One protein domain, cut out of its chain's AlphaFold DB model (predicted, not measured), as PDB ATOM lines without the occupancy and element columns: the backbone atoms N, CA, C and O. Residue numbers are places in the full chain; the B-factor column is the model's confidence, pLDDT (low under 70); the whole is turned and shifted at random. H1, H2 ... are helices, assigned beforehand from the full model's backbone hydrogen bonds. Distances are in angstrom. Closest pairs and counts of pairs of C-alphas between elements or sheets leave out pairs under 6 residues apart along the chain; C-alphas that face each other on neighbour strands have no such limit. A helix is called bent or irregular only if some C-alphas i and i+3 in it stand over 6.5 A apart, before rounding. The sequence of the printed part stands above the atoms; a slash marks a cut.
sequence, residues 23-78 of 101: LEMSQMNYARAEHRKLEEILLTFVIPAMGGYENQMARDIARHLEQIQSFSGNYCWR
ATOM      1  N   LEU A  23      79.001 159.595 -16.544       95.19
ATOM      2  CA  LEU A  23      77.588 159.479 -16.204       95.19
ATOM      3  C   LEU A  23      76.747 159.286 -17.469       95.19
ATOM      4  O   LEU A  23      75.936 158.363 -17.518       95.19
ATOM      5  N   GLU A  24      76.983 160.095 -18.499       93.25
ATOM      6  CA  GLU A  24      76.356 159.983 -19.814       93.25
ATOM      7  C   GLU A  24      76.598 158.593 -20.402       93.25
ATOM      8  O   GLU A  24      75.649 157.897 -20.769       93.25
ATOM      9  N   MET A  25      77.852 158.128 -20.413       94.38
ATOM     10  CA  MET A  25      78.185 156.792 -20.908       94.38
ATOM     11  C   MET A  25      77.483 155.690 -20.102       94.38
ATOM     12  O   MET A  25      76.953 154.737 -20.682       94.38
ATOM     13  N   SER A  26      77.436 155.814 -18.772       96.44
ATOM     14  CA  SER A  26      76.738 154.866 -17.897       96.44
ATOM     15  C   SER A  26      75.236 154.811 -18.197       96.44
ATOM     16  O   SER A  26      74.669 153.726 -18.328       96.44
ATOM     17  N   GLN A  27      74.589 155.966 -18.355       96.00
ATOM     18  CA  GLN A  27      73.167 156.058 -18.692       96.00
ATOM     19  C   GLN A  27      72.873 155.464 -20.072       96.00
ATOM     20  O   GLN A  27      71.929 154.686 -20.218       96.00
ATOM     21  N   MET A  28      73.708 155.762 -21.072       95.19
ATOM     22  CA  MET A  28      73.579 155.178 -22.408       95.19
ATOM     23  C   MET A  28      73.721 153.654 -22.365       95.19
ATOM     24  O   MET A  28      72.910 152.948 -22.959       95.19
ATOM     25  N   ASN A  29      74.712 153.128 -21.640       96.19
ATOM     26  CA  ASN A  29      74.915 151.685 -21.497       96.19
ATOM     27  C   ASN A  29      73.736 151.001 -20.803       96.19
ATOM     28  O   ASN A  29      73.288 149.951 -21.265       96.19
ATOM     29  N   TYR A  30      73.196 151.612 -19.747       97.44
ATOM     30  CA  TYR A  30      71.991 151.118 -19.089       97.44
ATOM     31  C   TYR A  30      70.801 151.086 -20.059       97.44
ATOM     32  O   TYR A  30      70.143 150.057 -20.199       97.44
ATOM     33  N   ALA A  31      70.576 152.166 -20.810       96.50
ATOM     34  CA  ALA A  31      69.501 152.227 -21.794       96.50
ATOM     35  C   ALA A  31      69.657 151.178 -22.912       96.50
ATOM     36  O   ALA A  31      68.668 150.573 -23.321       96.50
ATOM     37  N   ARG A  32      70.885 150.917 -23.385       96.75
ATOM     38  CA  ARG A  32      71.173 149.842 -24.357       96.75
ATOM     39  C   ARG A  32      70.873 148.460 -23.777       96.75
ATOM     40  O   ARG A  32      70.321 147.617 -24.479       96.75
ATOM     41  N   ALA A  33      71.221 148.227 -22.512       97.75
ATOM     42  CA  ALA A  33      70.956 146.960 -21.836       97.75
ATOM     43  C   ALA A  33      69.448 146.707 -21.676       97.75
ATOM     44  O   ALA A  33      68.978 145.620 -22.005       97.75
ATOM     45  N   GLU A  34      68.683 147.710 -21.240       97.88
ATOM     46  CA  GLU A  34      67.223 147.606 -21.136       97.88
ATOM     47  C   GLU A  34      66.560 147.444 -22.509       97.88
ATOM     48  O   GLU A  34      65.678 146.603 -22.679       97.88
ATOM     49  N   HIS A  35      67.038 148.172 -23.524       97.56
ATOM     50  CA  HIS A  35      66.561 148.009 -24.895       97.56
ATOM     51  C   HIS A  35      66.779 146.583 -25.417       97.56
ATOM     52  O   HIS A  35      65.870 146.021 -26.018       97.56
ATOM     53  N   ARG A  36      67.948 145.974 -25.166       97.62
ATOM     54  CA  ARG A  36      68.235 144.594 -25.590       97.62
ATOM     55  C   ARG A  36      67.268 143.589 -24.961       97.62
ATOM     56  O   ARG A  36      66.784 142.705 -25.654       97.62
ATOM     57  N   LYS A  37      66.942 143.746 -23.674       98.25
ATOM     58  CA  LYS A  37      65.945 142.890 -23.006       98.25
ATOM     59  C   LYS A  37      64.567 143.033 -23.654       98.25
ATOM     60  O   LYS A  37      63.879 142.041 -23.870       98.25
ATOM     61  N   LEU A  38      64.165 144.265 -23.977       97.88
ATOM     62  CA  LEU A  38      62.898 144.519 -24.663       97.88
ATOM     63  C   LEU A  38      62.884 143.907 -26.070       97.88
ATOM     64  O   LEU A  38      61.910 143.263 -26.447       97.88
ATOM     65  N   GLU A  39      63.963 144.081 -26.828       98.06
ATOM     66  CA  GLU A  39      64.152 143.476 -28.146       98.06
ATOM     67  C   GLU A  39      64.038 141.947 -28.080       98.06
ATOM     68  O   GLU A  39      63.267 141.368 -28.840       98.06
ATOM     69  N   GLU A  40      64.700 141.294 -27.120       98.31
ATOM     70  CA  GLU A  40      64.582 139.846 -26.904       98.31
ATOM     71  C   GLU A  40      63.131 139.416 -26.662       98.31
ATOM     72  O   GLU A  40      62.668 138.459 -27.285       98.31
ATOM     73  N   ILE A  41      62.386 140.134 -25.814       98.31
ATOM     74  CA  ILE A  41      60.974 139.832 -25.542       98.31
ATOM     75  C   ILE A  41      60.131 139.963 -26.817       98.31
ATOM     76  O   ILE A  41      59.342 139.071 -27.149       98.31
ATOM     77  N   LEU A  42      60.287 141.077 -27.533       98.19
ATOM     78  CA  LEU A  42      59.468 141.391 -28.698       98.19
ATOM     79  C   LEU A  42      59.747 140.439 -29.862       98.19
ATOM     80  O   LEU A  42      58.805 139.910 -30.453       98.19
ATOM     81  N   LEU A  43      61.021 140.192 -30.169       97.25
ATOM     82  CA  LEU A  43      61.419 139.339 -31.286       97.25
ATOM     83  C   LEU A  43      61.157 137.853 -31.003       97.25
ATOM     84  O   LEU A  43      60.767 137.127 -31.915       97.25
ATOM     85  N   THR A  44      61.337 137.401 -29.758       98.06
ATOM     86  CA  THR A  44      61.212 135.974 -29.409       98.06
ATOM     87  C   THR A  44      59.768 135.556 -29.161       98.06
ATOM     88  O   THR A  44      59.382 134.451 -29.536       98.06
ATOM     89  N   PHE A  45      58.962 136.409 -28.524       98.06
ATOM     90  CA  PHE A  45      57.622 136.019 -28.076       98.06
ATOM     91  C   PHE A  45      56.512 136.765 -28.807       98.06
ATOM     92  O   PHE A  45      55.569 136.142 -29.291       98.06
ATOM     93  N   VAL A  46      56.614 138.092 -28.913       97.94
ATOM     94  CA  VAL A  46      55.498 138.918 -29.397       97.94
ATOM     95  C   VAL A  46      55.313 138.792 -30.906       97.94
ATOM     96  O   VAL A  46      54.217 138.462 -31.354       97.94
ATOM     97  N   ILE A  47      56.369 138.988 -31.696       97.94
ATOM     98  CA  ILE A  47      56.294 138.897 -33.161       97.94
ATOM     99  C   ILE A  47      55.799 137.514 -33.624       97.94
ATOM    100  O   ILE A  47      54.868 137.469 -34.433       97.94
ATOM    101  N   PRO A  48      56.320 136.384 -33.105       97.94
ATOM    102  CA  PRO A  48      55.788 135.069 -33.454       97.94
ATOM    103  C   PRO A  48      54.315 134.891 -33.071       97.94
ATOM    104  O   PRO A  48      53.535 134.402 -33.887       97.94
ATOM    105  N   ALA A  49      53.900 135.345 -31.882       97.75
ATOM    106  CA  ALA A  49      52.506 135.259 -31.437       97.75
ATOM    107  C   ALA A  49      51.538 136.085 -32.306       97.75
ATOM    108  O   ALA A  49      50.354 135.768 -32.389       97.75
ATOM    109  N   MET A  50      52.037 137.117 -32.992       97.56
ATOM    110  CA  MET A  50      51.270 137.934 -33.936       97.56
ATOM    111  C   MET A  50      51.137 137.315 -35.338       97.56
ATOM    112  O   MET A  50      50.514 137.929 -36.206       97.56
ATOM    113  N   GLY A  51      51.703 136.124 -35.570       96.50
ATOM    114  CA  GLY A  51      51.749 135.471 -36.883       96.50
ATOM    115  C   GLY A  51      53.028 135.756 -37.678       96.50
ATOM    116  O   GLY A  51      53.061 135.540 -38.887       96.50
ATOM    117  N   GLY A  52      54.086 136.243 -37.021       96.06
ATOM    118  CA  GLY A  52      55.355 136.571 -37.667       96.06
ATOM    119  C   GLY A  52      55.272 137.810 -38.564       96.06
ATOM    120  O   GLY A  52      54.393 138.656 -38.414       96.06
ATOM    121  N   TYR A  53      56.207 137.931 -39.508       96.94
ATOM    122  CA  TYR A  53      56.353 139.127 -40.351       96.94
ATOM    123  C   TYR A  53      55.299 139.285 -41.455       96.94
ATOM    124  O   TYR A  53      55.274 140.321 -42.118       96.94
ATOM    125  N   GLU A  54      54.397 138.319 -41.621       96.19
ATOM    126  CA  GLU A  54      53.202 138.500 -42.454       96.19
ATOM    127  C   GLU A  54      52.237 139.522 -41.829       96.19
ATOM    128  O   GLU A  54      51.474 140.190 -42.527       96.19
ATOM    129  N   ASN A  55      52.309 139.712 -40.508       97.44
ATOM    130  CA  ASN A  55      51.583 140.761 -39.811       97.44
ATOM    131  C   ASN A  55      52.294 142.116 -39.974       97.44
ATOM    132  O   ASN A  55      53.444 142.295 -39.563       97.44
ATOM    133  N   GLN A  56      51.589 143.108 -40.529       97.75
ATOM    134  CA  GLN A  56      52.122 144.461 -40.720       97.75
ATOM    135  C   GLN A  56      52.627 145.084 -39.410       97.75
ATOM    136  O   GLN A  56      53.714 145.658 -39.389       97.75
ATOM    137  N   MET A  57      51.891 144.921 -38.312       97.94
ATOM    138  CA  MET A  57      52.270 145.483 -37.018       97.94
ATOM    139  C   MET A  57      53.532 144.814 -36.457       97.94
ATOM    140  O   MET A  57      54.360 145.486 -35.850       97.94
ATOM    141  N   ALA A  58      53.742 143.520 -36.710       98.06
ATOM    142  CA  ALA A  58      54.980 142.845 -36.322       98.06
ATOM    143  C   ALA A  58      56.201 143.405 -37.077       98.06
ATOM    144  O   ALA A  58      57.262 143.622 -36.488       98.06
ATOM    145  N   ARG A  59      56.041 143.719 -38.372       98.12
ATOM    146  CA  ARG A  59      57.068 144.425 -39.156       98.12
ATOM    147  C   ARG A  59      57.301 145.848 -38.656       98.12
ATOM    148  O   ARG A  59      58.446 146.297 -38.637       98.12
ATOM    149  N   ASP A  60      56.238 146.553 -38.273       98.31
ATOM    150  CA  ASP A  60      56.341 147.890 -37.684       98.31
ATOM    151  C   ASP A  60      57.160 147.853 -36.389       98.31
ATOM    152  O   ASP A  60      58.081 148.652 -36.234       98.31
ATOM    153  N   ILE A  61      56.892 146.884 -35.507       98.06
ATOM    154  CA  ILE A  61      57.637 146.683 -34.257       98.06
ATOM    155  C   ILE A  61      59.125 146.465 -34.538       98.06
ATOM    156  O   ILE A  61      59.954 147.191 -33.987       98.06
ATOM    157  N   ALA A  62      59.476 145.518 -35.414       96.88
ATOM    158  CA  ALA A  62      60.876 145.248 -35.743       96.88
ATOM    159  C   ALA A  62      61.582 146.485 -36.320       96.88
ATOM    160  O   ALA A  62      62.666 146.850 -35.869       96.88
ATOM    161  N   ARG A  63      60.923 147.205 -37.235       97.62
ATOM    162  CA  ARG A  63      61.454 148.462 -37.777       97.62
ATOM    163  C   ARG A  63      61.659 149.515 -36.688       97.62
ATOM    164  O   ARG A  63      62.651 150.237 -36.719       97.62
ATOM    165  N   HIS A  64      60.734 149.648 -35.739       97.69
ATOM    166  CA  HIS A  64      60.864 150.624 -34.658       97.69
ATOM    167  C   HIS A  64      62.022 150.289 -33.712       97.69
ATOM    168  O   HIS A  64      62.736 151.207 -33.307       97.69
ATOM    169  N   LEU A  65      62.272 149.007 -33.425       97.19
ATOM    170  CA  LEU A  65      63.459 148.579 -32.674       97.19
ATOM    171  C   LEU A  65      64.749 149.011 -33.391       97.19
ATOM    172  O   LEU A  65      65.616 149.642 -32.784       97.19
ATOM    173  N   GLU A  66      64.847 148.775 -34.703       95.00
ATOM    174  CA  GLU A  66      65.996 149.212 -35.512       95.00
ATOM    175  C   GLU A  66      66.143 150.742 -35.564       95.00
ATOM    176  O   GLU A  66      67.253 151.279 -35.485       95.00
ATOM    177  N   GLN A  67      65.030 151.472 -35.676       95.12
ATOM    178  CA  GLN A  67      65.023 152.936 -35.686       95.12
ATOM    179  C   GLN A  67      65.509 153.515 -34.359       95.12
ATOM    180  O   GLN A  67      66.272 154.480 -34.372       95.12
ATOM    181  N   ILE A  68      65.119 152.929 -33.225       94.44
ATOM    182  CA  ILE A  68      65.609 153.356 -31.910       94.44
ATOM    183  C   ILE A  68      67.128 153.188 -31.841       94.44
ATOM    184  O   ILE A  68      67.822 154.123 -31.443       94.44
ATOM    185  N   GLN A  69      67.670 152.052 -32.283       91.44
ATOM    186  CA  GLN A  69      69.123 151.848 -32.316       91.44
ATOM    187  C   GLN A  69      69.825 152.830 -33.265       91.44
ATOM    188  O   GLN A  69      70.897 153.355 -32.967       91.44
ATOM    189  N   SER A  70      69.206 153.117 -34.409       88.69
ATOM    190  CA  SER A  70      69.801 153.967 -35.437       88.69
ATOM    191  C   SER A  70      69.775 155.450 -35.077       88.69
ATOM    192  O   SER A  70      70.761 156.142 -35.319       88.69
ATOM    193  N   PHE A  71      68.687 155.939 -34.484       89.19
ATOM    194  CA  PHE A  71      68.414 157.372 -34.342       89.19
ATOM    195  C   PHE A  71      68.376 157.866 -32.891       89.19
ATOM    196  O   PHE A  71      68.127 159.046 -32.647       89.19
ATOM    197  N   SER A  72      68.647 157.004 -31.905       90.06
ATOM    198  CA  SER A  72      68.692 157.419 -30.500       90.06
ATOM    199  C   SER A  72      70.049 157.985 -30.087       90.06
ATOM    200  O   SER A  72      71.116 157.468 -30.433       90.06
ATOM    201  N   GLY A  73      70.009 159.014 -29.233       87.19
ATOM    202  CA  GLY A  73      71.186 159.522 -28.521       87.19
ATOM    203  C   GLY A  73      71.869 158.452 -27.663       87.19
ATOM    204  O   GLY A  73      73.088 158.485 -27.520       87.19
ATOM    205  N   ASN A  74      71.122 157.434 -27.215       91.12
ATOM    206  CA  ASN A  74      71.670 156.300 -26.468       91.12
ATOM    207  C   ASN A  74      72.651 155.464 -27.298       91.12
ATOM    208  O   ASN A  74      73.433 154.719 -26.728       91.12
ATOM    209  N   TYR A  75      72.660 155.597 -28.624       89.19
ATOM    210  CA  TYR A  75      73.612 154.949 -29.534       89.19
ATOM    211  C   TYR A  75      74.549 155.968 -30.195       89.19
ATOM    212  O   TYR A  75      75.021 155.766 -31.312       89.19
ATOM    213  N   CYS A  76      74.798 157.092 -29.513       87.12
ATOM    214  CA  CYS A  76      75.682 158.161 -29.971       87.12
ATOM    215  C   CYS A  76      75.310 158.703 -31.365       87.12
ATOM    216  O   CYS A  76      76.171 159.220 -32.072       87.12
ATOM    217  N   TRP A  77      74.029 158.619 -31.766       83.19
ATOM    218  CA  TRP A  77      73.548 159.083 -33.077       83.19
ATOM    219  C   TRP A  77      74.015 160.508 -33.396       83.19
ATOM    220  O   TRP A  77      74.537 160.761 -34.481       83.19
ATOM    221  N   ARG A  78      73.917 161.416 -32.415       85.12
ATOM    222  CA  ARG A  78      74.324 162.824 -32.547       85.12
ATOM    223  C   ARG A  78      75.804 163.000 -32.895       85.12
ATOM    224  O   ARG A  78      76.158 164.010 -33.482       85.12
TER     225      ARG A  78
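AT A GLANCE: This is residues 23 to 78 of the 101 residues of an uncharacterized protein of Pseudomonas putida (UniProt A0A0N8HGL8). The printed part is a helical hairpin: the long helix H1 runs out, residues 50 to 55 turn the chain round, and the shorter H2 folds back side by side with H1, at a shallow tilt of 15 degrees and running the opposite way. After H2, residues 72 to 78 run on as a tail with no named element. The printed part has 56 residues with two named helices, H1 then H2, and no named strand, and its class is all helix. The whole is loose, with a radius of gyration of the C-alphas of 12.9 A, and it is a rod that spans 41 by 19 by 8 A.

IN THESE COORDINATES: H1 holds residues 23 to 49 and measures 38.0 A from C-alpha 23 at (77.588, 159.479, -16.204) to C-alpha 49 at (52.506, 135.259, -31.437). It has a kink of 34 degrees near residue 43. H1 is irregular, but only just: C-alphas 44 and 47 are 6.8 A apart. H2 holds residues 56 to 71 and measures 21.7 A, ending at C-alpha 71 at (68.414, 157.372, -34.342).

HOW THE PARTS SIT: H1 and H2 form a helical hairpin. They touch, with 6 pairs of C-alphas within 8 A, and their closest C-alphas, those of Ile 47 and Ala 58, are 5.2 A apart. H1 touches H2 with residues 39 to 47 alone, and H2 touches H1 with residues 58 to 65 alone. Their lines stand at a shallow tilt of 15 degrees, and they run opposite ways. Their centres are 12.4 A apart. In H2 every O i to N i+4 pair is within hydrogen-bond range; in H1 21 of 23 are.

THE WHOLE: The two C-alphas farthest apart are those of Leu 23 and Glu 54, at 41.5 A. The C-alphas of Leu 23 and Arg 78, the first and last printed, are 17.0 A apart. The link from H1 to H2, 6 residues, is short. The printed part has no cut. The mean pLDDT of the printed part is 95.5, and no printed residue is under 70.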